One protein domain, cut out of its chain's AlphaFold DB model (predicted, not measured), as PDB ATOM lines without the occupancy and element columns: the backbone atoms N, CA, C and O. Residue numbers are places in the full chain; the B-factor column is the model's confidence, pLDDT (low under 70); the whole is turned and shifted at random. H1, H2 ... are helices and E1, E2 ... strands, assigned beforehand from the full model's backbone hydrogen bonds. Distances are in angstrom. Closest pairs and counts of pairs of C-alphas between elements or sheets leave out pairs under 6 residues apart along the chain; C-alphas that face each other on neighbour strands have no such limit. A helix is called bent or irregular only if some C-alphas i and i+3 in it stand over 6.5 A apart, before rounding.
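Overview. This is residues 65 to 111 and 121 to 278 of the 425 residues of an uncharacterized protein of Hydromonas duriensis (UniProt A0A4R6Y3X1). Three long antiparallel strands, E2, E3 and E4, make a twisted sheet with short E1 at one edge; the long arm H7b of bent helix H7 packs over one face, with H5 side by side with H7b. Small helices lie round these parts, and the link of residues 209 to 221 and H9 lie toward one end. The 205 printed residues hold nine named helices and four named strands, in the order H1 E1 H2 H3 H4 H5 H6 E2 E3 E4 H7 H8 H9. The class is mixed, helices and strands; the sheet is mixed, in the order E1 E2 E3 E4. The whole is compact but elongated, with a radius of gyration of the C-alphas of 19.2 A and spans of 62 by 38 by 29 A.

Arrangement. H1, residues 77 to 80, only grazes the sheet. E1, residues 83 to 85, is the parallel neighbour of E2, residues 174 to 185; N 85 and O 183 are within hydrogen-bond range, 2.8 A. H2, residues 87 to 92, and H3, residues 98 to 107, only graze the sheet; they touch, closest at the C-alphas of Thr 91 and Ala 98, 6.0 A. H7, residues 236 to 263, was assigned as one helix by its hydrogen bonds but is bent, with C-alphas 243 and 246 8.6 A apart; its arms H7a, residues 236 to 243, and H7b, residues 246 to 263, are irregular, with C-alphas 239 and 242 8.4 A apart and C-alphas 249 and 252 6.8 A apart. H4, residues 136 to 139, touches H7b with residues 247 to 248 of H7b alone, closest at the C-alphas of Lys 138 and Ala 248, 5.5 A. H5, residues 146 to 161, touches H7b with residues 255 to 263 of H7b alone, at a shallow tilt of 30 degrees, the same way; the closest C-alphas are those of Ile 147 and Ile 255, 6.1 A. H6, residues 163 to 166, and H5 only just touch, with 3 pairs of C-alphas within 8 A, and only at the corner, closest at the C-alphas of Val 159 and Lys 166, 5.1 A. E2, E3, residues 196 to 208, and E4, residues 222 to 230, form a meander, each strand the antiparallel neighbour of the one before, in two hairpins; N 177 and O 204 are 2.8 A apart, N 205 and O 225 2.8 A. H5, H7a and H7b make two layers with the sheet, that is, helices on one face of a sheet; H7b has a height over the sheet of 8.9 A, and the closest C-alphas of H7b and E4 are those of Cys 258 and Cys 227, 5.1 A. H8, residues 266 to 269, only grazes the sheet, and H9, residues 274 to 278, is not on it. Every O i to N i+4 pair is within hydrogen-bond range in H2, H3 and H5, against 2 of 4 in H7a, 12 of 14 in H7b and 0 of 1 in H9, where 2 O i to N i+3 pairs are; H1, H4, H6 and H8 are too short for such a pair.

Along the chain. H1 begins at C-alpha 77, (193.243, 83.036, 226.148). From first to last C-alpha, H5 is 22.8 A long, E2 32.2 A, E3 39.7 A, E4 26.1 A and H7b 26.1 A. H9 ends at C-alpha 278, (164.710, 114.178, 219.004).

Size, cuts and confidence. The two C-alphas farthest apart are those of Thr 192 and Lys 278, 62.9 A. Residues 112 to 120 are not printed, and C-alphas 111 and 121 are 14.0 A apart across this cut. The link E3 to E4 is long, with 13 residues. The mean pLDDT of the printed part is 76.5; 66 residues are under 70, among them residues 88 to 111 and 211 to 220.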
ATOM      1  N   TYR A  65     179.305  89.914 218.730       80.50
ATOM      2  CA  TYR A  65     180.700  89.548 218.837       80.50
ATOM      3  C   TYR A  65     180.993  88.943 220.192       80.50
ATOM      4  O   TYR A  65     180.410  89.270 221.223       80.50
ATOM      5  N   PHE A  66     181.991  88.087 220.169       80.38
ATOM      6  CA  PHE A  66     182.673  87.655 221.359       80.38
ATOM      7  C   PHE A  66     183.857  88.601 221.612       80.38
ATOM      8  O   PHE A  66     184.615  88.877 220.679       80.38
ATOM      9  N   SER A  67     184.064  89.065 222.850       74.88
ATOM     10  CA  SER A  67     185.248  89.859 223.209       74.88
ATOM     11  C   SER A  67     185.945  89.347 224.472       74.88
ATOM     12  O   SER A  67     185.328  89.158 225.517       74.88
ATOM     13  N   TYR A  68     187.267  89.166 224.362       67.25
ATOM     14  CA  TYR A  68     188.189  88.890 225.475       67.25
ATOM     15  C   TYR A  68     188.817  90.159 226.051       67.25
ATOM     16  O   TYR A  68     189.752  90.071 226.848       67.25
ATOM     17  N   GLU A  69     188.382  91.331 225.592       55.59
ATOM     18  CA  GLU A  69     189.067  92.577 225.889       55.59
ATOM     19  C   GLU A  69     188.976  92.879 227.389       55.59
ATOM     20  O   GLU A  69     187.909  93.098 227.970       55.59
ATOM     21  N   THR A  70     190.134  92.815 228.041       53.94
ATOM     22  CA  THR A  70     190.317  93.370 229.381       53.94
ATOM     23  C   THR A  70     190.249  94.896 229.306       53.94
ATOM     24  O   THR A  70     190.408  95.472 228.234       53.94
ATOM     25  N   GLU A  71     190.090  95.585 230.439       50.03
ATOM     26  CA  GLU A  71     190.093  97.063 230.496       50.03
ATOM     27  C   GLU A  71     191.361  97.705 229.891       50.03
ATOM     28  O   GLU A  71     191.386  98.901 229.623       50.03
ATOM     29  N   LYS A  72     192.413  96.908 229.654       52.62
ATOM     30  CA  LYS A  72     193.690  97.317 229.052       52.62
ATOM     31  C   LYS A  72     193.910  96.777 227.630       52.62
ATOM     32  O   LYS A  72     195.051  96.729 227.182       52.62
ATOM     33  N   GLY A  73     192.874  96.281 226.949       54.16
ATOM     34  CA  GLY A  73     192.988  95.799 225.565       54.16
ATOM     35  C   GLY A  73     193.688  94.441 225.392       54.16
ATOM     36  O   GLY A  73     193.921  94.007 224.268       54.16
ATOM     37  N   LYS A  74     194.059  93.745 226.478       54.81
ATOM     38  CA  LYS A  74     194.791  92.465 226.404       54.81
ATOM     39  C   LYS A  74     193.841  91.274 226.303       54.81
ATOM     40  O   LYS A  74     192.871  91.200 227.058       54.81
ATOM     41  N   TYR A  75     194.173  90.335 225.416       59.81
ATOM     42  CA  TYR A  75     193.486  89.056 225.209       59.81
ATOM     43  C   TYR A  75     193.808  88.052 226.328       59.81
ATOM     44  O   TYR A  75     194.980  87.748 226.561       59.81
ATOM     45  N   ASN A  76     192.786  87.493 226.986       68.00
ATOM     46  CA  ASN A  76     192.955  86.420 227.973       68.00
ATOM     47  C   ASN A  76     192.510  85.059 227.410       68.00
ATOM     48  O   ASN A  76     191.377  84.623 227.612       68.00
ATOM     49  N   SER A  77     193.444  84.365 226.752       69.44
ATOM     50  CA  SER A  77     193.243  83.036 226.148       69.44
ATOM     51  C   SER A  77     192.826  81.946 227.137       69.44
ATOM     52  O   SER A  77     192.312  80.895 226.749       69.44
ATOM     53  N   LYS A  78     193.073  82.166 228.430       72.75
ATOM     54  CA  LYS A  78     192.825  81.180 229.479       72.75
ATOM     55  C   LYS A  78     191.335  81.055 229.803       72.75
ATOM     56  O   LYS A  78     190.942  80.070 230.409       72.75
ATOM     57  N   LEU A  79     190.507  82.003 229.355       77.75
ATOM     58  CA  LEU A  79     189.050  81.942 229.483       77.75
ATOM     59  C   LEU A  79     188.376  81.114 228.379       77.75
ATOM     60  O   LEU A  79     187.165  80.924 228.437       77.75
ATOM     61  N   ASN A  80     189.110  80.617 227.381       82.81
ATOM     62  CA  ASN A  80     188.535  79.802 226.301       82.81
ATOM     63  C   ASN A  80     188.150  78.398 226.788       82.81
ATOM     64  O   ASN A  80     187.304  77.740 226.186       82.81
ATOM     65  N   GLN A  81     188.784  77.940 227.867       88.06
ATOM     66  CA  GLN A  81     188.598  76.612 228.430       88.06
ATOM     67  C   GLN A  81     188.412  76.684 229.937       88.06
ATOM     68  O   GLN A  81     188.829  77.647 230.580       88.06
ATOM     69  N   LEU A  82     187.806  75.640 230.491       89.81
ATOM     70  CA  LEU A  82     187.671  75.485 231.927       89.81
ATOM     71  C   LEU A  82     189.057  75.417 232.573       89.81
ATOM     72  O   LEU A  82     189.935  74.673 232.126       89.81
ATOM     73  N   THR A  83     189.236  76.183 233.644       90.00
ATOM     74  CA  THR A  83     190.452  76.162 234.465       90.00
ATOM     75  C   THR A  83     190.145  75.715 235.889       90.00
ATOM     76  O   THR A  83     189.010  75.831 236.344       90.00
ATOM     77  N   VAL A  84     191.149  75.214 236.609       87.81
ATOM     78  CA  VAL A  84     191.023  74.813 238.020       87.81
ATOM     79  C   VAL A  84     191.821  75.766 238.898       87.81
ATOM     80  O   VAL A  84     193.040  75.883 238.762       87.81
ATOM     81  N   VAL A  85     191.146  76.457 239.807       85.06
ATOM     82  CA  VAL A  85     191.754  77.384 240.765       85.06
ATOM     83  C   VAL A  85     191.941  76.650 242.089       85.06
ATOM     84  O   VAL A  85     190.969  76.342 242.776       85.06
ATOM     85  N   THR A  86     193.192  76.341 242.432       79.25
ATOM     86  CA  THR A  86     193.543  75.628 243.667       79.25
ATOM     87  C   THR A  86     193.670  76.576 244.860       79.25
ATOM     88  O   THR A  86     193.913  77.774 244.698       79.25
ATOM     89  N   GLN A  87     193.564  76.019 246.069       72.31
ATOM     90  CA  GLN A  87     193.720  76.756 247.326       72.31
ATOM     91  C   GLN A  87     195.057  77.515 247.406       72.31
ATOM     92  O   GLN A  87     195.078  78.681 247.785       72.31
ATOM     93  N   GLU A  88     196.161  76.901 246.971       63.91
ATOM     94  CA  GLU A  88     197.497  77.522 246.957       63.91
ATOM     95  C   GLU A  88     197.560  78.791 246.098       63.91
ATOM     96  O   GLU A  88     198.285  79.729 246.409       63.91
ATOM     97  N   ARG A  89     196.776  78.861 245.014       63.12
ATOM     98  CA  ARG A  89     196.694  80.084 244.210       63.12
ATOM     99  C   ARG A  89     195.857  81.159 244.877       63.12
ATOM    100  O   ARG A  89     196.193  82.322 244.711       63.12
ATOM    101  N   LEU A  90     194.821  80.793 245.629       58.16
ATOM    102  CA  LEU A  90     194.013  81.750 246.387       58.16
ATOM    103  C   LEU A  90     194.819  82.384 247.533       58.16
ATOM    104  O   LEU A  90     194.675  83.578 247.788       58.16
ATOM    105  N   THR A  91     195.719  81.627 248.170       50.47
ATOM    106  CA  THR A  91     196.586  82.129 249.251       50.47
ATOM    107  C   THR A  91     197.753  82.988 248.748       50.47
ATOM    108  O   THR A  91     198.163  83.920 249.440       50.47
ATOM    109  N   VAL A  92     198.253  82.746 247.528       47.84
ATOM    110  CA  VAL A  92     199.322  83.551 246.895       47.84
ATOM    111  C   VAL A  92     198.844  84.951 246.469       47.84
ATOM    112  O   VAL A  92     199.666  85.847 246.308       47.84
ATOM    113  N   VAL A  93     197.530  85.224 246.409       48.00
ATOM    114  CA  VAL A  93     196.985  86.592 246.198       48.00
ATOM    115  C   VAL A  93     197.040  87.461 247.488       48.00
ATOM    116  O   VAL A  93     196.326  88.449 247.624       48.00
ATOM    117  N   ASN A  94     197.996  87.148 248.378       39.56
ATOM    118  CA  ASN A  94     198.573  87.895 249.511       39.56
ATOM    119  C   ASN A  94     197.843  87.881 250.869       39.56
ATOM    120  O   ASN A  94     196.637  88.099 250.969       39.56
ATOM    121  N   GLY A  95     198.640  87.741 251.943       36.75
ATOM    122  CA  GLY A  95     198.270  87.593 253.366       36.75
ATOM    123  C   GLY A  95     197.484  88.730 254.038       36.75
ATOM    124  O   GLY A  95     197.346  88.724 255.253       36.75
ATOM    125  N   LEU A  96     196.934  89.670 253.269       37.66
ATOM    126  CA  LEU A  96     195.928  90.651 253.709       37.66
ATOM    127  C   LEU A  96     194.796  90.852 252.673       37.66
ATOM    128  O   LEU A  96     193.787  91.477 252.977       37.66
ATOM    129  N   ALA A  97     194.929  90.288 251.467       41.16
ATOM    130  CA  ALA A  97     193.977  90.371 250.358       41.16
ATOM    131  C   ALA A  97     193.147  89.085 250.171       41.16
ATOM    132  O   ALA A  97     192.080  89.141 249.558       41.16
ATOM    133  N   ALA A  98     193.577  87.952 250.743       39.91
ATOM    134  CA  ALA A  98     192.890  86.660 250.640       39.91
ATOM    135  C   ALA A  98     191.450  86.677 251.192       39.91
ATOM    136  O   ALA A  98     190.561  86.084 250.586       39.91
ATOM    137  N   PHE A  99     191.180  87.435 252.263       39.03
ATOM    138  CA  PHE A  99     189.816  87.590 252.791       39.03
ATOM    139  C   PHE A  99     188.887  88.358 251.832       39.03
ATOM    140  O   PHE A  99     187.692  88.082 251.786       39.03
ATOM    141  N   GLY A 100     189.431  89.271 251.018       38.50
ATOM    142  CA  GLY A 100     188.676  90.016 250.008       38.50
ATOM    143  C   GLY A 100     188.450  89.237 248.707       38.50
ATOM    144  O   GLY A 100     187.360  89.315 248.148       38.50
ATOM    145  N   VAL A 101     189.434  88.445 248.247       42.53
ATOM    146  CA  VAL A 101     189.291  87.583 247.049       42.53
ATOM    147  C   VAL A 101     188.284  86.476 247.320       42.53
ATOM    148  O   VAL A 101     187.424  86.224 246.487       42.53
ATOM    149  N   ALA A 102     188.387  85.813 248.476       39.44
ATOM    150  CA  ALA A 102     187.497  84.724 248.847       39.44
ATOM    151  C   ALA A 102     186.058  85.246 248.964       39.44
ATOM    152  O   ALA A 102     185.167  84.710 248.318       39.44
ATOM    153  N   ALA A 103     185.840  86.372 249.654       38.22
ATOM    154  CA  ALA A 103     184.523  87.000 249.725       38.22
ATOM    155  C   ALA A 103     184.026  87.504 248.355       38.22
ATOM    156  O   ALA A 103     182.893  87.223 247.997       38.22
ATOM    157  N   GLY A 104     184.848  88.178 247.543       43.88
ATOM    158  CA  GLY A 104     184.443  88.716 246.232       43.88
ATOM    159  C   GLY A 104     184.243  87.655 245.140       43.88
ATOM    160  O   GLY A 104     183.359  87.785 244.293       43.88
ATOM    161  N   ALA A 105     185.015  86.567 245.183       43.06
ATOM    162  CA  ALA A 105     184.815  85.390 244.343       43.06
ATOM    163  C   ALA A 105     183.624  84.542 244.817       43.06
ATOM    164  O   ALA A 105     183.049  83.828 243.998       43.06
ATOM    165  N   MET A 106     183.238  84.614 246.099       41.75
ATOM    166  CA  MET A 106     182.075  83.915 246.664       41.75
ATOM    167  C   MET A 106     180.760  84.702 246.568       41.75
ATOM    168  O   MET A 106     179.721  84.084 246.388       41.75
ATOM    169  N   THR A 107     180.764  86.036 246.634       40.22
ATOM    170  CA  THR A 107     179.529  86.847 246.592       40.22
ATOM    171  C   THR A 107     179.142  87.306 245.190       40.22
ATOM    172  O   THR A 107     178.103  87.943 245.016       40.22
ATOM    173  N   GLY A 108     179.983  87.067 244.179       39.50
ATOM    174  CA  GLY A 108     179.759  87.567 242.821       39.50
ATOM    175  C   GLY A 108     179.803  89.101 242.699       39.50
ATOM    176  O   GLY A 108     179.713  89.625 241.585       39.50
ATOM    177  N   GLN A 109     180.012  89.843 243.795       39.72
ATOM    178  CA  GLN A 109     180.077  91.307 243.829       39.72
ATOM    179  C   GLN A 109     181.414  91.836 243.287       39.72
ATOM    180  O   GLN A 109     182.146  92.566 243.944       39.72
ATOM    181  N   PHE A 110     181.698  91.548 242.022       41.88
ATOM    182  CA  PHE A 110     182.387  92.521 241.183       41.88
ATOM    183  C   PHE A 110     181.289  93.361 240.528       41.88
ATOM    184  O   PHE A 110     180.897  93.089 239.388       41.88
ATOM    185  N   SER A 111     180.709  94.281 241.306       35.47
ATOM    186  CA  SER A 111     179.765  95.272 240.795       35.47
ATOM    187  C   SER A 111     180.519  96.309 239.976       35.47
ATOM    188  O   SER A 111     181.508  96.897 240.414       35.47
ATOM    189  N   THR A 121     193.287  92.262 240.123       41.94
ATOM    190  CA  THR A 121     193.234  92.033 238.679       41.94
ATOM    191  C   THR A 121     192.536  90.711 238.340       41.94
ATOM    192  O   THR A 121     192.776  89.688 238.976       41.94
ATOM    193  N   ARG A 122     191.736  90.700 237.262       46.00
ATOM    194  CA  ARG A 122     191.184  89.489 236.603       46.00
ATOM    195  C   ARG A 122     192.244  88.400 236.340       46.00
ATOM    196  O   ARG A 122     191.898  87.237 236.174       46.00
ATOM    197  N   ASP A 123     193.524  88.775 236.334       42.03
ATOM    198  CA  ASP A 123     194.685  87.892 236.178       42.03
ATOM    199  C   ASP A 123     195.031  87.069 237.437       42.03
ATOM    200  O   ASP A 123     195.741  86.066 237.336       42.03
ATOM    201  N   ALA A 124     194.540  87.457 238.620       45.16
ATOM    202  CA  ALA A 124     194.840  86.786 239.887       45.16
ATOM    203  C   ALA A 124     194.041  85.482 240.088       45.16
ATOM    204  O   ALA A 124     194.503  84.580 240.781       45.16
ATOM    205  N   ILE A 125     192.887  85.341 239.427       53.97
ATOM    206  CA  ILE A 125     192.038  84.138 239.480       53.97
ATOM    207  C   ILE A 125     192.126  83.396 238.147       53.97
ATOM    208  O   ILE A 125     191.117  83.070 237.524       53.97
ATOM    209  N   VAL A 126     193.345  83.155 237.660       58.22
ATOM    210  CA  VAL A 126     193.517  82.276 236.507       58.22
ATOM    211  C   VAL A 126     194.094  80.945 236.948       58.22
ATOM    212  O   VAL A 126     195.261  80.850 237.332       58.22
ATOM    213  N   GLY A 127     193.222  79.938 236.936       67.50
ATOM    214  CA  GLY A 127     193.532  78.575 237.334       67.50
ATOM    215  C   GLY A 127     194.460  77.855 236.358       67.50
ATOM    216  O   GLY A 127     194.837  78.377 235.304       67.50
ATOM    217  N   TYR A 128     194.817  76.627 236.714       79.88
ATOM    218  CA  TYR A 128     195.564  75.723 235.850       79.88
ATOM    219  C   TYR A 128     194.673  75.202 234.728       79.88
ATOM    220  O   TYR A 128     193.471  74.988 234.907       79.88
ATOM    221  N   LYS A 129     195.280  74.998 233.561       84.31
ATOM    222  CA  LYS A 129     194.631  74.307 232.455       84.31
ATOM    223  C   LYS A 129     194.448  72.836 232.833       84.31
ATOM    224  O   LYS A 129     195.346  72.236 233.411       84.31
ATOM    225  N   ILE A 130     193.298  72.273 232.484       85.31
ATOM    226  CA  ILE A 130     193.045  70.836 232.608       85.31
ATOM    227  C   ILE A 130     193.763  70.129 231.452       85.31
ATOM    228  O   ILE A 130     193.511  70.417 230.275       85.31
ATOM    229  N   GLU A 131     194.702  69.249 231.785       84.94
ATOM    230  CA  GLU A 131     195.516  68.510 230.810       84.94
ATOM    231  C   GLU A 131     195.036  67.068 230.635       84.94
ATOM    232  O   GLU A 131     195.157  66.509 229.547       84.94
ATOM    233  N   ASP A 132     194.418  66.514 231.673       83.19
ATOM    234  CA  ASP A 132     193.918  65.150 231.806       83.19
ATOM    235  C   ASP A 132     192.497  64.983 231.244       83.19
ATOM    236  O   ASP A 132     191.600  64.505 231.932       83.19
ATOM    237  N   ILE A 133     192.280  65.395 229.989       84.62
ATOM    238  CA  ILE A 133     190.987  65.238 229.309       84.62
ATOM    239  C   ILE A 133     191.152  64.684 227.890       84.62
ATOM    240  O   ILE A 133     191.998  65.154 227.122       84.62
ATOM    241  N   ALA A 134     190.316  63.711 227.532       87.00
ATOM    242  CA  ALA A 134     190.272  63.123 226.200       87.00
ATOM    243  C   ALA A 134     189.563  64.053 225.203       87.00
ATOM    244  O   ALA A 134     190.103  64.334 224.132       87.00
ATOM    245  N   ASP A 135     188.389  64.584 225.563       86.19
ATOM    246  CA  ASP A 135     187.624  65.502 224.716       86.19
ATOM    247  C   ASP A 135     187.619  66.939 225.259       86.19
ATOM    248  O   ASP A 135     186.802  67.344 226.089       86.19
ATOM    249  N   ARG A 136     188.511  67.767 224.708       87.06
ATOM    250  CA  ARG A 136     188.643  69.182 225.088       87.06
ATOM    251  C   ARG A 136     187.425  70.051 224.774       87.06
ATOM    252  O   ARG A 136     187.338  71.140 225.343       87.06
ATOM    253  N   SER A 137     186.515  69.621 223.899       85.19
ATOM    254  CA  SER A 137     185.322  70.404 223.548       85.19
ATOM    255  C   SER A 137     184.336  70.528 224.718       85.19
ATOM    256  O   SER A 137     183.636  71.537 224.844       85.19
ATOM    257  N   LYS A 138     184.355  69.565 225.648       86.19
ATOM    258  CA  LYS A 138     183.533  69.571 226.869       86.19
ATOM    259  C   LYS A 138     183.890  70.696 227.836       86.19
ATOM    260  O   LYS A 138     183.032  71.156 228.583       86.19
ATOM    261  N   LEU A 139     185.140  71.156 227.807       90.12
ATOM    262  CA  LEU A 139     185.633  72.246 228.652       90.12
ATOM    263  C   LEU A 139     185.542  73.609 227.976       90.12
ATOM    264  O   LEU A 139     185.963  74.602 228.572       90.12
ATOM    265  N   GLU A 140     185.068  73.672 226.734       90.62
ATOM    266  CA  GLU A 140     184.945  74.932 226.014       90.62
ATOM    267  C   GLU A 140     183.996  75.876 226.753       90.62
ATOM    268  O   GLU A 140     182.940  75.479 227.249       90.62
ATOM    269  N   ASN A 141     184.397  77.140 226.841       91.75
ATOM    270  CA  ASN A 141     183.582  78.165 227.462       91.75
ATOM    271  C   ASN A 141     182.297  78.398 226.639       91.75
ATOM    272  O   ASN A 141     182.403  78.795 225.476       91.75
ATOM    273  N   PRO A 142     181.089  78.251 227.216       94.25
ATOM    274  CA  PRO A 142     179.838  78.433 226.473       94.25
ATOM    275  C   PRO A 142     179.636  79.861 225.939       94.25
ATOM    276  O   PRO A 142     178.879  80.063 224.991       94.25
ATOM    277  N   ALA A 143     180.335  80.860 226.493       92.00
ATOM    278  CA  ALA A 143     180.313  82.229 225.987       92.00
ATOM    279  C   ALA A 143     180.864  82.347 224.560       92.00
ATOM    280  O   ALA A 143     180.490  83.288 223.871       92.00
ATOM    281  N   LEU A 144     181.732  81.428 224.120       87.38
ATOM    282  CA  LEU A 144     182.402  81.491 222.817       87.38
ATOM    283  C   LEU A 144     181.453  81.333 221.633       87.38
ATOM    284  O   LEU A 144     181.547  82.092 220.674       87.38
ATOM    285  N   ASN A 145     180.586  80.324 221.695       87.62
ATOM    286  CA  ASN A 145     179.800  79.880 220.547       87.62
ATOM    287  C   ASN A 145     178.319  79.698 220.914       87.62
ATOM    288  O   ASN A 145     177.462  80.271 220.242       87.62
ATOM    289  N   ASP A 146     178.007  78.986 222.003       93.62
ATOM    290  CA  ASP A 146     176.619  78.610 222.313       93.62
ATOM    291  C   ASP A 146     175.756  79.801 222.737       93.62
ATOM    292  O   ASP A 146     174.641  79.969 222.244       93.62
ATOM    293  N   ILE A 147     176.270  80.643 223.642       95.44
ATOM    294  CA  ILE A 147     175.543  81.824 224.120       95.44
ATOM    295  C   ILE A 147     175.307  82.815 222.968       95.44
ATOM    296  O   ILE A 147     174.153  83.186 222.774       95.44
ATOM    297  N   PRO A 148     176.314  83.218 222.161       92.75
ATOM    298  CA  PRO A 148     176.082  84.058 220.985       92.75
ATOM    299  C   PRO A 148     175.060  83.469 220.009       92.75
ATOM    300  O   PRO A 148     174.199  84.200 219.525       92.75
ATOM    301  N   GLN A 149     175.124  82.159 219.748       93.44
ATOM    302  CA  GLN A 149     174.191  81.492 218.847       93.44
ATOM    303  C   GLN A 149     172.751  81.561 219.350       93.44
ATOM    304  O   GLN A 149     171.843  81.866 218.575       93.44
ATOM    305  N   ARG A 150     172.531  81.273 220.635       95.44
ATOM    306  CA  ARG A 150     171.191  81.304 221.219       95.44
ATOM    307  C   ARG A 150     170.674  82.735 221.381       95.44
ATOM    308  O   ARG A 150     169.519  82.989 221.059       95.44
ATOM    309  N   LEU A 151     171.536  83.675 221.774       95.00
ATOM    310  CA  LEU A 151     171.203  85.101 221.835       95.00
ATOM    311  C   LEU A 151     170.726  85.637 220.488       95.00
ATOM    312  O   LEU A 151     169.768  86.395 220.446       95.00
ATOM    313  N   ASP A 152     171.376  85.255 219.390       93.19
ATOM    314  CA  ASP A 152     170.990  85.735 218.064       93.19
ATOM    315  C   ASP A 152     169.573  85.289 217.682       93.19
ATOM    316  O   ASP A 152     168.777  86.081 217.179       93.19
ATOM    317  N   GLN A 153     169.222  84.035 217.982       94.69
ATOM    318  CA  GLN A 153     167.870  83.511 217.769       94.69
ATOM    319  C   GLN A 153     166.833  84.286 218.590       94.69
ATOM    320  O   GLN A 153     165.817  84.727 218.042       94.69
ATOM    321  N   ASP A 154     167.119  84.507 219.872       95.00
ATOM    322  CA  ASP A 154     166.220  85.203 220.790       95.00
ATOM    323  C   ASP A 154     166.079  86.693 220.422       95.00
ATOM    324  O   ASP A 154     164.977  87.240 220.469       95.00
ATOM    325  N   ILE A 155     167.150  87.347 219.957       93.38
ATOM    326  CA  ILE A 155     167.113  88.728 219.452       93.38
ATOM    327  C   ILE A 155     166.283  88.814 218.174       93.38
ATOM    328  O   ILE A 155     165.446  89.707 218.056       93.38
ATOM    329  N   ILE A 156     166.466  87.899 217.217       92.88
ATOM    330  CA  ILE A 156     165.643  87.856 215.999       92.88
ATOM    331  C   ILE A 156     164.165  87.727 216.372       92.88
ATOM    332  O   ILE A 156     163.320  88.435 215.816       92.88
ATOM    333  N   GLN A 157     163.840  86.843 217.316       93.94
ATOM    334  CA  GLN A 157     162.475  86.667 217.794       93.94
ATOM    335  C   GLN A 157     161.946  87.942 218.461       93.94
ATOM    336  O   GLN A 157     160.872  88.418 218.091       93.94
ATOM    337  N   TYR A 158     162.715  88.531 219.377       92.69
ATOM    338  CA  TYR A 158     162.351  89.754 220.085       92.69
ATOM    339  C   TYR A 158     162.113  90.923 219.120       92.69
ATOM    340  O   TYR A 158     161.080  91.589 219.190       92.69
ATOM    341  N   VAL A 159     163.014  91.143 218.161       89.94
ATOM    342  CA  VAL A 159     162.880  92.192 217.139       89.94
ATOM    343  C   VAL A 159     161.641  91.953 216.275       89.94
ATOM    344  O   VAL A 159     160.885  92.884 216.011       89.94
ATOM    345  N   ASN A 160     161.370  90.708 215.873       89.62
ATOM    346  CA  ASN A 160     160.181  90.382 215.082       89.62
ATOM    347  C   ASN A 160     158.863  90.599 215.837       89.62
ATOM    348  O   ASN A 160     157.869  90.961 215.208       89.62
ATOM    349  N   GLN A 161     158.857  90.397 217.156       91.50
ATOM    350  CA  GLN A 161     157.697  90.619 218.023       91.50
ATOM    351  C   GLN A 161     157.460  92.102 218.351       91.50
ATOM    352  O   GLN A 161     156.368  92.455 218.789       91.50
ATOM    353  N   ASN A 162     158.445  92.975 218.112       86.56
ATOM    354  CA  ASN A 162     158.386  94.396 218.447       86.56
ATOM    355  C   ASN A 162     158.508  95.269 217.179       86.56
ATOM    356  O   ASN A 162     159.616  95.654 216.798       86.56
ATOM    357  N   PRO A 163     157.393  95.648 216.518       81.44
ATOM    358  CA  PRO A 163     157.426  96.389 215.249       81.44
ATOM    359  C   PRO A 163     158.195  97.716 215.304       81.44
ATOM    360  O   PRO A 163     158.883  98.071 214.350       81.44
ATOM    361  N   SER A 164     158.124  98.423 216.439       78.44
ATOM    362  CA  SER A 164     158.849  99.683 216.672       78.44
ATOM    363  C   SER A 164     160.370  99.514 216.689       78.44
ATOM    364  O   SER A 164     161.096 100.491 216.520       78.44
ATOM    365  N   ILE A 165     160.834  98.285 216.909       81.00
ATOM    366  CA  ILE A 165     162.231  97.872 216.965       81.00
ATOM    367  C   ILE A 165     162.649  97.242 215.628       81.00
ATOM    368  O   ILE A 165     163.740  97.502 215.136       81.00
ATOM    369  N   LYS A 166     161.751  96.488 214.981       79.06
ATOM    370  CA  LYS A 166     161.980  95.825 213.687       79.06
ATOM    371  C   LYS A 166     162.389  96.760 212.554       79.06
ATOM    372  O   LYS A 166     163.190  96.377 211.710       79.06
ATOM    373  N   ALA A 167     161.820  97.962 212.516       70.69
ATOM    374  CA  ALA A 167     162.139  98.953 211.491       70.69
ATOM    375  C   ALA A 167     163.483  99.666 211.733       70.69
ATOM    376  O   ALA A 167     163.901 100.469 210.900       70.69
ATOM    377  N   ARG A 168     164.143  99.414 212.872       73.88
ATOM    378  CA  ARG A 168     165.393 100.080 213.238       73.88
ATOM    379  C   ARG A 168     166.580  99.416 212.568       73.88
ATOM    380  O   ARG A 168     166.621  98.203 212.370       73.88
ATOM    381  N   GLN A 169     167.578 100.238 212.286       70.19
ATOM    382  CA  GLN A 169     168.900  99.782 211.905       70.19
ATOM    383  C   GLN A 169     169.825  99.887 213.114       70.19
ATOM    384  O   GLN A 169     169.833 100.908 213.796       70.19
ATOM    385  N   TYR A 170     170.592  98.830 213.360       77.69
ATOM    386  CA  TYR A 170     171.543  98.760 214.462       77.69
ATOM    387  C   TYR A 170     172.964  98.894 213.937       77.69
ATOM    388  O   TYR A 170     173.367  98.164 213.026       77.69
ATOM    389  N   TYR A 171     173.707  99.825 214.517       72.31
ATOM    390  CA  TYR A 171     175.086 100.131 214.155       72.31
ATOM    391  C   TYR A 171     176.030  99.575 215.216       72.31
ATOM    392  O   TYR A 171     177.066  98.987 214.895       72.31
ATOM    393  N   GLU A 172     175.626  99.696 216.479       79.94
ATOM    394  CA  GLU A 172     176.399  99.211 217.605       79.94
ATOM    395  C   GLU A 172     176.253  97.700 217.771       79.94
ATOM    396  O   GLU A 172     175.173  97.104 217.683       79.94
ATOM    397  N   SER A 173     177.387  97.055 218.015       82.31
ATOM    398  CA  SER A 173     177.443  95.605 218.161       82.31
ATOM    399  C   SER A 173     177.231  95.184 219.609       82.31
ATOM    400  O   SER A 173     177.636  95.874 220.545       82.31
ATOM    401  N   LEU A 174     176.625  94.016 219.793       88.75
ATOM    402  CA  LEU A 174     176.531  93.360 221.091       88.75
ATOM    403  C   LEU A 174     177.805  92.564 221.346       88.75
ATOM    404  O   LEU A 174     178.239  91.791 220.495       88.75
ATOM    405  N   PHE A 175     178.385  92.718 222.529       87.81
ATOM    406  CA  PHE A 175     179.570  91.976 222.937       87.81
ATOM    407  C   PHE A 175     179.243  91.037 224.091       87.81
ATOM    408  O   PHE A 175     178.853  91.482 225.169       87.81
ATOM    409  N   VAL A 176     179.468  89.744 223.879       90.50
ATOM    410  CA  VAL A 176     179.501  88.740 224.944       90.50
ATOM    411  C   VAL A 176     180.927  88.684 225.485       90.50
ATOM    412  O   VAL A 176     181.871  88.384 224.747       90.50
ATOM    413  N   ARG A 177     181.096  88.992 226.771       88.12
ATOM    414  CA  ARG A 177     182.392  89.014 227.461       88.12
ATOM    415  C   ARG A 177     182.379  88.011 228.612       88.12
ATOM    416  O   ARG A 177     181.688  88.253 229.605       88.12
ATOM    417  N   PRO A 178     183.123  86.896 228.546       87.19
ATOM    418  CA  PRO A 178     183.274  86.047 229.711       87.19
ATOM    419  C   PRO A 178     184.189  86.716 230.731       87.19
ATOM    420  O   PRO A 178     185.204  87.336 230.412       87.19
ATOM    421  N   TRP A 179     183.819  86.552 231.988       84.06
ATOM    422  CA  TRP A 179     184.599  86.983 233.139       84.06
ATOM    423  C   TRP A 179     185.185  85.786 233.869       84.06
ATOM    424  O   TRP A 179     186.307  85.875 234.357       84.06
ATOM    425  N   GLN A 180     184.445  84.677 233.923       86.31
ATOM    426  CA  GLN A 180     184.842  83.499 234.679       86.31
ATOM    427  C   GLN A 180     184.312  82.223 234.031       86.31
ATOM    428  O   GLN A 180     183.148  82.156 233.638       86.31
ATOM    429  N   TRP A 181     185.186  81.225 233.950       91.69
ATOM    430  CA  TRP A 181     184.863  79.851 233.584       91.69
ATOM    431  C   TRP A 181     185.882  78.930 234.260       91.69
ATOM    432  O   TRP A 181     186.960  78.653 233.725       91.69
ATOM    433  N   SER A 182     185.597  78.557 235.507       91.19
ATOM    434  CA  SER A 182     186.555  77.826 236.335       91.19
ATOM    435  C   SER A 182     185.902  76.955 237.405       91.19
ATOM    436  O   SER A 182     184.831  77.271 237.919       91.19
ATOM    437  N   LEU A 183     186.584  75.864 237.757       91.19
ATOM    438  CA  LEU A 183     186.381  75.139 239.007       91.19
ATOM    439  C   LEU A 183     187.164  75.870 240.093       91.19
ATOM    440  O   LEU A 183     188.394  75.930 240.042       91.19
ATOM    441  N   VAL A 184     186.460  76.455 241.052       87.88
ATOM    442  CA  VAL A 184     187.055  77.226 242.143       87.88
ATOM    443  C   VAL A 184     186.966  76.417 243.421       87.88
ATOM    444  O   VAL A 184     185.910  75.861 243.714       87.88
ATOM    445  N   PHE A 185     188.077  76.338 244.151       84.38
ATOM    446  CA  PHE A 185     188.108  75.713 245.467       84.38
ATOM    447  C   PHE A 185     187.041  76.325 246.384       84.38
ATOM    448  O   PHE A 185     186.933  77.548 246.488       84.38
ATOM    449  N   ASP A 186     186.260  75.460 247.019       81.94
ATOM    450  CA  ASP A 186     185.158  75.843 247.889       81.94
ATOM    451  C   ASP A 186     185.644  75.954 249.339       81.94
ATOM    452  O   ASP A 186     185.869  74.950 250.017       81.94
ATOM    453  N   ASP A 187     185.855  77.189 249.799       66.00
ATOM    454  CA  ASP A 187     186.337  77.504 251.148       66.00
ATOM    455  C   ASP A 187     185.165  77.667 252.123       66.00
ATOM    456  O   ASP A 187     184.972  78.717 252.741       66.00
ATOM    457  N   VAL A 188     184.326  76.633 252.248       52.62
ATOM    458  CA  VAL A 188     183.334  76.613 253.327       52.62
ATOM    459  C   VAL A 188     184.089  76.411 254.636       52.62
ATOM    460  O   VAL A 188     184.506  75.306 254.992       52.62
ATOM    461  N   ALA A 189     184.277  77.522 255.342       47.28
ATOM    462  CA  ALA A 189     184.890  77.633 256.653       47.28
ATOM    463  C   ALA A 189     184.213  76.721 257.698       47.28
ATOM    464  O   ALA A 189     183.366  77.183 258.448       47.28
ATOM    465  N   ALA A 190     184.570  75.432 257.756       44.34
ATOM    466  CA  ALA A 190     184.379  74.544 258.914       44.34
ATOM    467  C   ALA A 190     184.894  73.115 258.633       44.34
ATOM    468  O   ALA A 190     184.138  72.173 258.406       44.34
ATOM    469  N   GLY A 191     186.211  72.925 258.704       46.19
ATOM    470  CA  GLY A 191     186.802  71.731 259.322       46.19
ATOM    471  C   GLY A 191     186.600  70.335 258.708       46.19
ATOM    472  O   GLY A 191     187.139  69.401 259.292       46.19
ATOM    473  N   THR A 192     185.892  70.131 257.586       49.53
ATOM    474  CA  THR A 192     185.587  68.748 257.133       49.53
ATOM    475  C   THR A 192     185.620  68.428 255.635       49.53
ATOM    476  O   THR A 192     185.398  67.271 255.293       49.53
ATOM    477  N   SER A 193     186.009  69.322 254.720       51.38
ATOM    478  CA  SER A 193     186.266  68.874 253.336       51.38
ATOM    479  C   SER A 193     187.487  69.531 252.706       51.38
ATOM    480  O   SER A 193     187.475  70.665 252.248       51.38
ATOM    481  N   LYS A 194     188.592  68.783 252.702       61.41
ATOM    482  CA  LYS A 194     189.771  69.110 251.903       61.41
ATOM    483  C   LYS A 194     189.442  68.731 250.452       61.41
ATOM    484  O   LYS A 194     189.164  67.564 250.201       61.41
ATOM    485  N   ASN A 195     189.503  69.688 249.523       75.62
ATOM    486  CA  ASN A 195     189.469  69.498 248.054       75.62
ATOM    487  C   ASN A 195     188.094  69.460 247.359       75.62
ATOM    488  O   ASN A 195     187.948  68.788 246.331       75.62
ATOM    489  N   ASN A 196     187.110  70.204 247.862       88.00
ATOM    490  CA  ASN A 196     185.878  70.450 247.116       88.00
ATOM    491  C   ASN A 196     185.989  71.697 246.225       88.00
ATOM    492  O   ASN A 196     186.746  72.626 246.508       88.00
ATOM    493  N   TYR A 197     185.254  71.681 245.117       90.00
ATOM    494  CA  TYR A 197     185.268  72.692 244.071       90.00
ATOM    495  C   TYR A 197     183.851  72.969 243.576       90.00
ATOM    496  O   TYR A 197     183.048  72.050 243.389       90.00
ATOM    497  N   ILE A 198     183.593  74.237 243.272       91.50
ATOM    498  CA  ILE A 198     182.367  74.724 242.644       91.50
ATOM    499  C   ILE A 198     182.688  75.172 241.217       91.50
ATOM    500  O   ILE A 198     183.659  75.898 240.983       91.50
ATOM    501  N   LEU A 199     181.854  74.778 240.257       94.19
ATOM    502  CA  LEU A 199     181.897  75.324 238.907       94.19
ATOM    503  C   LEU A 199     181.274  76.718 238.904       94.19
ATOM    504  O   LEU A 199     180.076  76.866 239.150       94.19
ATOM    505  N   LYS A 200     182.080  77.731 238.582       92.44
ATOM    506  CA  LYS A 200     181.643  79.122 238.463       92.44
ATOM    507  C   LYS A 200     181.704  79.591 237.017       92.44
ATOM    508  O   LYS A 200     182.729  79.464 236.338       92.44
ATOM    509  N   PHE A 201     180.607  80.191 236.572       93.75
ATOM    510  CA  PHE A 201     180.508  80.865 235.288       93.75
ATOM    511  C   PHE A 201     179.993  82.291 235.473       93.75
ATOM    512  O   PHE A 201     178.981  82.519 236.136       93.75
ATOM    513  N   LYS A 202     180.674  83.251 234.847       91.38
ATOM    514  CA  LYS A 202     180.247  84.651 234.790       91.38
ATOM    515  C   LYS A 202     180.492  85.190 233.393       91.38
ATOM    516  O   LYS A 202     181.614  85.108 232.887       91.38
ATOM    517  N   ALA A 203     179.478  85.807 232.806       91.62
ATOM    518  CA  ALA A 203     179.585  86.527 231.546       91.62
ATOM    519  C   ALA A 203     178.785  87.829 231.612       91.62
ATOM    520  O   ALA A 203     177.849  87.953 232.401       91.62
ATOM    521  N   SER A 204     179.159  88.803 230.790       92.06
ATOM    522  CA  SER A 204     178.354  89.995 230.562       92.06
ATOM    523  C   SER A 204     178.003  90.129 229.090       92.06
ATOM    524  O   SER A 204     178.820  89.821 228.222       92.06
ATOM    525  N   LEU A 205     176.808  90.635 228.828       93.12
ATOM    526  CA  LEU A 205     176.375  91.118 227.533       93.12
ATOM    527  C   LEU A 205     176.401  92.641 227.583       93.12
ATOM    528  O   LEU A 205     175.742  93.237 228.426       93.12
ATOM    529  N   SER A 206     177.179  93.259 226.706       90.25
ATOM    530  CA  SER A 206     177.354  94.709 226.683       90.25
ATOM    531  C   SER A 206     177.039  95.279 225.312       90.25
ATOM    532  O   SER A 206     177.468  94.704 224.307       90.25
ATOM    533  N   LYS A 207     176.372  96.430 225.267       87.81
ATOM    534  CA  LYS A 207     176.155  97.209 224.045       87.81
ATOM    535  C   LYS A 207     176.384  98.688 224.313       87.81
ATOM    536  O   LYS A 207     176.005  99.189 225.368       87.81
ATOM    537  N   THR A 208     176.949  99.395 223.348       83.19
ATOM    538  CA  THR A 208     176.843 100.854 223.321       83.19
ATOM    539  C   THR A 208     175.442 101.237 222.843       83.19
ATOM    540  O   THR A 208     174.905 100.591 221.940       83.19
ATOM    541  N   VAL A 209     174.828 102.235 223.483       80.44
ATOM    542  CA  VAL A 209     173.524 102.760 223.051       80.44
ATOM    543  C   VAL A 209     173.649 103.267 221.615       80.44
ATOM    544  O   VAL A 209     174.619 103.938 221.266       80.44
ATOM    545  N   GLU A 210     172.680 102.912 220.768       74.00
ATOM    546  CA  GLU A 210     172.701 103.315 219.360       74.00
ATOM    547  C   GLU A 210     172.803 104.831 219.246       74.00
ATOM    548  O   GLU A 210     172.066 105.519 219.938       74.00
ATOM    549  N   GLY A 211     173.703 105.308 218.377       62.47
ATOM    550  CA  GLY A 211     173.962 106.714 218.044       62.47
ATOM    551  C   GLY A 211     174.515 107.598 219.168       62.47
ATOM    552  O   GLY A 211     174.669 108.803 218.953       62.47
ATOM    553  N   ASP A 212     174.865 107.020 220.317       63.75
ATOM    554  CA  ASP A 212     175.719 107.679 221.299       63.75
ATOM    555  C   ASP A 212     177.159 107.707 220.760       63.75
ATOM    556  O   ASP A 212     178.003 106.836 221.000       63.75
ATOM    557  N   ALA A 213     177.407 108.690 219.895       53.66
ATOM    558  CA  ALA A 213     178.706 108.917 219.299       53.66
ATOM    559  C   ALA A 213     179.702 109.278 220.406       53.66
ATOM    560  O   ALA A 213     179.561 110.319 221.047       53.66
ATOM    561  N   ARG A 214     180.753 108.461 220.584       52.72
ATOM    562  CA  ARG A 214     181.884 108.769 221.476       52.72
ATOM    563  C   ARG A 214     182.459 110.145 221.131       52.72
ATOM    564  O   ARG A 214     183.254 110.286 220.204       52.72
ATOM    565  N   GLY A 215     182.050 111.166 221.871       45.66
ATOM    566  CA  GLY A 215     182.627 112.499 221.808       45.66
ATOM    567  C   GLY A 215     183.831 112.599 222.740       45.66
ATOM    568  O   GLY A 215     183.922 111.882 223.730       45.66
ATOM    569  N   PHE A 216     184.734 113.544 222.478       38.72
ATOM    570  CA  PHE A 216     185.893 113.806 223.346       38.72
ATOM    571  C   PHE A 216     185.499 114.091 224.812       38.72
ATOM    572  O   PHE A 216     186.256 113.789 225.729       38.72
ATOM    573  N   PHE A 217     184.292 114.621 225.038       43.00
ATOM    574  CA  PHE A 217     183.773 114.973 226.364       43.00
ATOM    575  C   PHE A 217     182.651 114.050 226.871       43.00
ATOM    576  O   PHE A 217     182.175 114.237 227.990       43.00
ATOM    577  N   HIS A 218     182.230 113.052 226.086       51.84
ATOM    578  CA  HIS A 218     181.116 112.170 226.439       51.84
ATOM    579  C   HIS A 218     181.536 110.709 226.306       51.84
ATOM    580  O   HIS A 218     181.843 110.218 225.218       51.84
ATOM    581  N   ARG A 219     181.566 110.005 227.445       57.53
ATOM    582  CA  ARG A 219     181.678 108.548 227.440       57.53
ATOM    583  C   ARG A 219     180.369 108.000 226.907       57.53
ATOM    584  O   ARG A 219     179.333 108.275 227.503       57.53
ATOM    585  N   ALA A 220     180.453 107.223 225.833       66.56
ATOM    586  CA  ALA A 220     179.289 106.531 225.323       66.56
ATOM    587  C   ALA A 220     178.690 105.663 226.436       66.56
ATOM    588  O   ALA A 220     179.403 104.933 227.134       66.56
ATOM    589  N   GLN A 221     177.384 105.777 226.612       75.69
ATOM    590  CA  GLN A 221     176.598 104.996 227.532       75.69
ATOM    591  C   GLN A 221     176.666 103.543 227.083       75.69
ATOM    592  O   GLN A 221     176.215 103.157 226.002       75.69
ATOM    593  N   GLN A 222     177.286 102.734 227.930       82.25
ATOM    594  CA  GLN A 222     177.317 101.297 227.769       82.25
ATOM    595  C   GLN A 222     176.210 100.709 228.636       82.25
ATOM    596  O   GLN A 222     176.111 101.006 229.828       82.25
ATOM    597  N   LYS A 223     175.363  99.893 228.021       87.06
ATOM    598  CA  LYS A 223     174.374  99.073 228.708       87.06
ATOM    599  C   LYS A 223     174.958  97.686 228.883       87.06
ATOM    600  O   LYS A 223     175.432  97.092 227.915       87.06
ATOM    601  N   ASP A 224     174.924  97.199 230.115       88.75
ATOM    602  CA  ASP A 224     175.526  95.935 230.509       88.75
ATOM    603  C   ASP A 224     174.496  95.072 231.236       88.75
ATOM    604  O   ASP A 224     173.858  95.512 232.187       88.75
ATOM    605  N   ALA A 225     174.390  93.818 230.820       90.06
ATOM    606  CA  ALA A 225     173.687  92.766 231.532       90.06
ATOM    607  C   ALA A 225     174.710  91.727 231.992       90.06
ATOM    608  O   ALA A 225     175.638  91.389 231.255       90.06
ATOM    609  N   VAL A 226     174.569  91.208 233.208       91.00
ATOM    610  CA  VAL A 226     175.506  90.234 233.785       91.00
ATOM    611  C   VAL A 226     174.754  88.956 234.111       91.00
ATOM    612  O   VAL A 226     173.690  89.002 234.718       91.00
ATOM    613  N   CYS A 227     175.333  87.812 233.752       93.62
ATOM    614  CA  CYS A 227     174.856  86.514 234.199       93.62
ATOM    615  C   CYS A 227     175.900  85.818 235.072       93.62
ATOM    616  O   CYS A 227     177.114  85.948 234.868       93.62
ATOM    617  N   MET A 228     175.403  85.066 236.049       93.88
ATOM    618  CA  MET A 228     176.209  84.300 236.995       93.88
ATOM    619  C   MET A 228     175.592  82.934 237.236       93.88
ATOM    620  O   MET A 228     174.386  82.806 237.472       93.88
ATOM    621  N   PHE A 229     176.431  81.910 237.244       94.75
ATOM    622  CA  PHE A 229     176.058  80.553 237.603       94.75
ATOM    623  C   PHE A 229     177.103  79.953 238.537       94.75
ATOM    624  O   PHE A 229     178.304  80.099 238.308       94.75
ATOM    625  N   GLU A 230     176.615  79.241 239.545       93.19
ATOM    626  CA  GLU A 230     177.416  78.457 240.474       93.19
ATOM    627  C   GLU A 230     176.756  77.086 240.627       93.19
ATOM    628  O   GLU A 230     175.527  76.999 240.709       93.19
ATOM    629  N   SER A 231     177.559  76.024 240.586       94.69
ATOM    630  CA  SER A 231     177.088  74.660 240.832       94.69
ATOM    631  C   SER A 231     177.090  74.315 242.317       94.69
ATOM    632  O   SER A 231     177.680  75.016 243.135       94.69
ATOM    633  N   ASP A 232     176.546  73.146 242.640       92.06
ATOM    634  CA  ASP A 232     176.836  72.501 243.916       92.06
ATOM    635  C   ASP A 232     178.324  72.130 244.020       92.06
ATOM    636  O   ASP A 232     179.012  71.915 243.011       92.06
ATOM    637  N   SER A 233     178.802  72.051 245.258       90.81
ATOM    638  CA  SER A 233     180.179  71.708 245.597       90.81
ATOM    639  C   SER A 233     180.442  70.211 245.423       90.81
ATOM    640  O   SER A 233     179.661  69.376 245.887       90.81
ATOM    641  N   LYS A 234     181.540  69.855 244.744       91.69
ATOM    642  CA  LYS A 234     181.955  68.460 244.500       91.69
ATOM    643  C   LYS A 234     183.466  68.306 244.598       91.69
ATOM    644  O   LYS A 234     184.207  69.254 244.341       91.69
ATOM    645  N   SER A 235     183.943  67.104 244.912       91.00
ATOM    646  CA  SER A 235     185.383  66.843 244.923       91.00
ATOM    647  C   SER A 235     185.976  66.926 243.512       91.00
ATOM    648  O   SER A 235     185.287  66.702 242.512       91.00
ATOM    649  N   LEU A 236     187.277  67.212 243.400       88.50
ATOM    650  CA  LEU A 236     187.944  67.239 242.090       88.50
ATOM    651  C   LEU A 236     187.858  65.887 241.358       88.50
ATOM    652  O   LEU A 236     187.748  65.854 240.136       88.50
ATOM    653  N   GLU A 237     187.867  64.775 242.096       91.44
ATOM    654  CA  GLU A 237     187.688  63.426 241.542       91.44
ATOM    655  C   GLU A 237     186.295  63.241 240.934       91.44
ATOM    656  O   GLU A 237     186.162  62.691 239.842       91.44
ATOM    657  N   GLN A 238     185.256  63.755 241.598       93.94
ATOM    658  CA  GLN A 238     183.893  63.737 241.067       93.94
ATOM    659  C   GLN A 238     183.766  64.597 239.808       93.94
ATOM    660  O   GLN A 238     183.093  64.184 238.868       93.94
ATOM    661  N   TRP A 239     184.432  65.756 239.761       94.19
ATOM    662  CA  TRP A 239     184.477  66.584 238.555       94.19
ATOM    663  C   TRP A 239     185.200  65.902 237.399       94.19
ATOM    664  O   TRP A 239     184.756  66.037 236.270       94.19
ATOM    665  N   ARG A 240     186.287  65.173 237.666       92.62
ATOM    666  CA  ARG A 240     187.076  64.451 236.653       92.62
ATOM    667  C   ARG A 240     186.390  63.205 236.113       92.62
ATOM    668  O   ARG A 240     186.729  62.752 235.019       92.62
ATOM    669  N   LYS A 241     185.458  62.641 236.880       94.19
ATOM    670  CA  LYS A 241     184.773  61.402 236.533       94.19
ATOM    671  C   LYS A 241     184.158  61.490 235.133       94.19
ATOM    672  O   LYS A 241     183.540  62.492 234.771       94.19
ATOM    673  N   ASP A 242     184.342  60.417 234.367       93.25
ATOM    674  CA  ASP A 242     183.808  60.258 233.016       93.25
ATOM    675  C   ASP A 242     184.174  61.432 232.087       93.25
ATOM    676  O   ASP A 242     183.360  61.898 231.288       93.25
ATOM    677  N   ASP A 243     185.423  61.907 232.193       91.56
ATOM    678  CA  ASP A 243     185.982  62.946 231.320       91.56
ATOM    679  C   ASP A 243     185.217  64.277 231.449       91.56
ATOM    680  O   ASP A 243     184.768  64.868 230.466       91.56
ATOM    681  N   TYR A 244     185.024  64.723 232.697       94.00
ATOM    682  CA  TYR A 244     184.285  65.941 233.046       94.00
ATOM    683  C   TYR A 244     182.823  65.964 232.569       94.00
ATOM    684  O   TYR A 244     182.276  67.022 232.242       94.00
ATOM    685  N   ALA A 245     182.154  64.804 232.580       93.94
ATOM    686  CA  ALA A 245     180.760  64.664 232.146       93.94
ATOM    687  C   ALA A 245     179.797  65.632 232.856       93.94
ATOM    688  O   ALA A 245     178.881  66.165 232.230       93.94
ATOM    689  N   GLU A 246     180.025  65.921 234.139       95.31
ATOM    690  CA  GLU A 246     179.179  66.847 234.900       95.31
ATOM    691  C   GLU A 246     179.262  68.289 234.374       95.31
ATOM    692  O   GLU A 246     178.250  68.987 234.318       95.31
ATOM    693  N   VAL A 247     180.444  68.742 233.940       95.00
ATOM    694  CA  VAL A 247     180.608  70.077 233.335       95.00
ATOM    695  C   VAL A 247     179.763  70.165 232.067       95.00
ATOM    696  O   VAL A 247     179.019  71.130 231.878       95.00
ATOM    697  N   ALA A 248     179.821  69.127 231.228       92.88
ATOM    698  CA  ALA A 248     179.012  69.039 230.019       92.88
ATOM    699  C   ALA A 248     177.505  68.999 230.338       92.88
ATOM    700  O   ALA A 248     176.723  69.654 229.653       92.88
ATOM    701  N   ALA A 249     177.097  68.303 231.404       95.19
ATOM    702  CA  ALA A 249     175.702  68.231 231.841       95.19
ATOM    703  C   ALA A 249     175.165  69.563 232.402       95.19
ATOM    704  O   ALA A 249     173.980  69.870 232.254       95.19
ATOM    705  N   LEU A 250     176.020  70.374 233.034       96.75
ATOM    706  CA  LEU A 250     175.649  71.693 233.558       96.75
ATOM    707  C   LEU A 250     175.669  72.793 232.491       96.75
ATOM    708  O   LEU A 250     174.966  73.792 232.647       96.75
ATOM    709  N   ARG A 251     176.416  72.618 231.397       95.56
ATOM    710  CA  ARG A 251     176.547  73.614 230.319       95.56
ATOM    711  C   ARG A 251     175.197  74.090 229.751       95.56
ATOM    712  O   ARG A 251     175.017  75.305 229.701       95.56
ATOM    713  N   PRO A 252     174.213  73.227 229.414       96.50
ATOM    714  CA  PRO A 252     172.886  73.684 228.987       96.50
ATOM    715  C   PRO A 252     172.181  74.561 230.029       96.50
ATOM    716  O   PRO A 252     171.648  75.610 229.687       96.50
ATOM    717  N   LYS A 253     172.259  74.194 231.317       97.12
ATOM    718  CA  LYS A 253     171.646  74.969 232.412       97.12
ATOM    719  C   LYS A 253     172.291  76.347 232.569       97.12
ATOM    720  O   LYS A 253     171.598  77.324 232.841       97.12
ATOM    721  N   ILE A 254     173.613  76.426 232.400       96.69
ATOM    722  CA  ILE A 254     174.361  77.689 232.403       96.69
ATOM    723  C   ILE A 254     173.890  78.582 231.254       96.69
ATOM    724  O   ILE A 254     173.610  79.760 231.477       96.69
ATOM    725  N   ILE A 255     173.789  78.020 230.045       97.00
ATOM    726  CA  ILE A 255     173.325  78.741 228.856       97.00
ATOM    727  C   ILE A 255     171.912  79.270 229.100       97.00
ATOM    728  O   ILE A 255     171.718  80.476 229.026       97.00
ATOM    729  N   ASP A 256     170.959  78.415 229.476       97.12
ATOM    730  CA  ASP A 256     169.564  78.820 229.686       97.12
ATOM    731  C   ASP A 256     169.434  79.912 230.758       97.12
ATOM    732  O   ASP A 256     168.731  80.904 230.551       97.12
ATOM    733  N   LYS A 257     170.172  79.792 231.873       95.88
ATOM    734  CA  LYS A 257     170.194  80.825 232.919       95.88
ATOM    735  C   LYS A 257     170.699  82.163 232.378       95.88
ATOM    736  O   LYS A 257     170.088  83.197 232.635       95.88
ATOM    737  N   CYS A 258     171.801  82.153 231.633       95.69
ATOM    738  CA  CYS A 258     172.379  83.373 231.076       95.69
ATOM    739  C   CYS A 258     171.509  84.003 229.993       95.69
ATOM    740  O   CYS A 258     171.345  85.218 229.991       95.69
ATOM    741  N   ILE A 259     170.923  83.191 229.116       96.88
ATOM    742  CA  ILE A 259     169.989  83.655 228.091       96.88
ATOM    743  C   ILE A 259     168.774  84.313 228.740       96.88
ATOM    744  O   ILE A 259     168.442  85.434 228.373       96.88
ATOM    745  N   SER A 260     168.185  83.700 229.772       95.44
ATOM    746  CA  SER A 260     167.089  84.324 230.523       95.44
ATOM    747  C   SER A 260     167.490  85.689 231.090       95.44
ATOM    748  O   SER A 260     166.786  86.666 230.861       95.44
ATOM    749  N   SER A 261     168.643  85.784 231.767       92.31
ATOM    750  CA  SER A 261     169.120  87.058 232.328       92.31
ATOM    751  C   SER A 261     169.374  88.129 231.262       92.31
ATOM    752  O   SER A 261     169.151  89.310 231.510       92.31
ATOM    753  N   PHE A 262     169.856  87.741 230.080       94.75
ATOM    754  CA  PHE A 262     170.101  88.679 228.986       94.75
ATOM    755  C   PHE A 262     168.812  89.120 228.288       94.75
ATOM    756  O   PHE A 262     168.689  90.302 227.964       94.75
ATOM    757  N   ASN A 263     167.847  88.214 228.109       93.38
ATOM    758  CA  ASN A 263     166.554  88.509 227.493       93.38
ATOM    759  C   ASN A 263     165.788  89.581 228.280       93.38
ATOM    760  O   ASN A 263     165.220  90.494 227.676       93.38
ATOM    761  N   ASP A 264     165.853  89.542 229.614       91.69
ATOM    762  CA  ASP A 264     165.243  90.556 230.487       91.69
ATOM    763  C   ASP A 264     165.808  91.967 230.234       91.69
ATOM    764  O   ASP A 264     165.127  92.971 230.440       91.69
ATOM    765  N   SER A 265     167.044  92.055 229.729       90.69
ATOM    766  CA  SER A 265     167.724  93.315 229.407       90.69
ATOM    767  C   SER A 265     167.580  93.748 227.944       90.69
ATOM    768  O   SER A 265     168.097  94.801 227.575       90.69
ATOM    769  N   PHE A 266     166.892  92.991 227.078       91.19
ATOM    770  CA  PHE A 266     166.785  93.337 225.651       91.19
ATOM    771  C   PHE A 266     166.102  94.676 225.411       91.19
ATOM    772  O   PHE A 266     166.529  95.428 224.537       91.19
ATOM    773  N   SER A 267     165.076  95.002 226.194       87.75
ATOM    774  CA  SER A 267     164.383  96.283 226.054       87.75
ATOM    775  C   SER A 267     165.333  97.461 226.263       87.75
ATOM    776  O   SER A 267     165.220  98.447 225.546       87.75
ATOM    777  N   GLU A 268     166.283  97.353 227.190       86.56
ATOM    778  CA  GLU A 268     167.281  98.382 227.487       86.56
ATOM    779  C   GLU A 268     168.468  98.338 226.517       86.56
ATOM    780  O   GLU A 268     168.885  99.372 226.002       86.56
ATOM    781  N   LEU A 269     168.990  97.150 226.205       87.12
ATOM    782  CA  LEU A 269     170.122  96.975 225.286       87.12
ATOM    783  C   LEU A 269     169.779  97.381 223.848       87.12
ATOM    784  O   LEU A 269     170.663  97.752 223.078       87.12
ATOM    785  N   LEU A 270     168.508  97.278 223.458       87.12
ATOM    786  CA  LEU A 270     168.033  97.580 222.106       87.12
ATOM    787  C   LEU A 270     167.307  98.929 222.011       87.12
ATOM    788  O   LEU A 270     166.718  99.238 220.967       87.12
ATOM    789  N   GLN A 271     167.344  99.732 223.078       77.56
ATOM    790  CA  GLN A 271     166.878 101.114 223.051       77.56
ATOM    791  C   GLN A 271     167.784 101.987 222.174       77.56
ATOM    792  O   GLN A 271     168.994 101.790 222.083       77.56
ATOM    793  N   GLU A 272     167.156 102.957 221.517       68.81
ATOM    794  CA  GLU A 272     167.857 104.114 220.965       68.81
ATOM    795  C   GLU A 272     168.003 105.151 222.075       68.81
ATOM    796  O   GLU A 272     167.149 105.209 222.964       68.81
ATOM    797  N   ASP A 273     169.030 105.992 221.996       64.81
ATOM    798  CA  ASP A 273     169.088 107.185 222.837       64.81
ATOM    799  C   ASP A 273     167.801 108.014 222.635       64.81
ATOM    800  O   ASP A 273     167.413 108.338 221.506       64.81
ATOM    801  N   GLU A 274     167.108 108.357 223.723       64.44
ATOM    802  CA  GLU A 274     165.925 109.225 223.677       64.44
ATOM    803  C   GLU A 274     166.253 110.592 223.064       64.44
ATOM    804  O   GLU A 274     165.400 111.227 222.436       64.44
ATOM    805  N   ASP A 275     167.503 111.040 223.180       58.06
ATOM    806  CA  ASP A 275     167.946 112.271 222.546       58.06
ATOM    807  C   ASP A 275     168.164 112.097 221.039       58.06
ATOM    808  O   ASP A 275     167.890 113.030 220.279       58.06
ATOM    809  N   LEU A 276     168.484 110.892 220.551       57.84
ATOM    810  CA  LEU A 276     168.502 110.624 219.110       57.84
ATOM    811  C   LEU A 276     167.118 110.651 218.487       57.84
ATOM    812  O   LEU A 276     166.994 111.134 217.359       57.84
ATOM    813  N   LYS A 277     166.078 110.208 219.206       60.69
ATOM    814  CA  LYS A 277     164.689 110.331 218.729       60.69
ATOM    815  C   LYS A 277     164.305 111.787 218.462       60.69
ATOM    816  O   LYS A 277     163.491 112.053 217.582       60.69
ATOM    817  N   LYS A 278     164.908 112.731 219.192       63.09
ATOM    818  CA  LYS A 278     164.710 114.178 219.004       63.09
ATOM    819  C   LYS A 278     165.627 114.770 217.931       63.09
ATOM    820  O   LYS A 278     165.373 115.874 217.446       63.09
TER     821      LYS A 278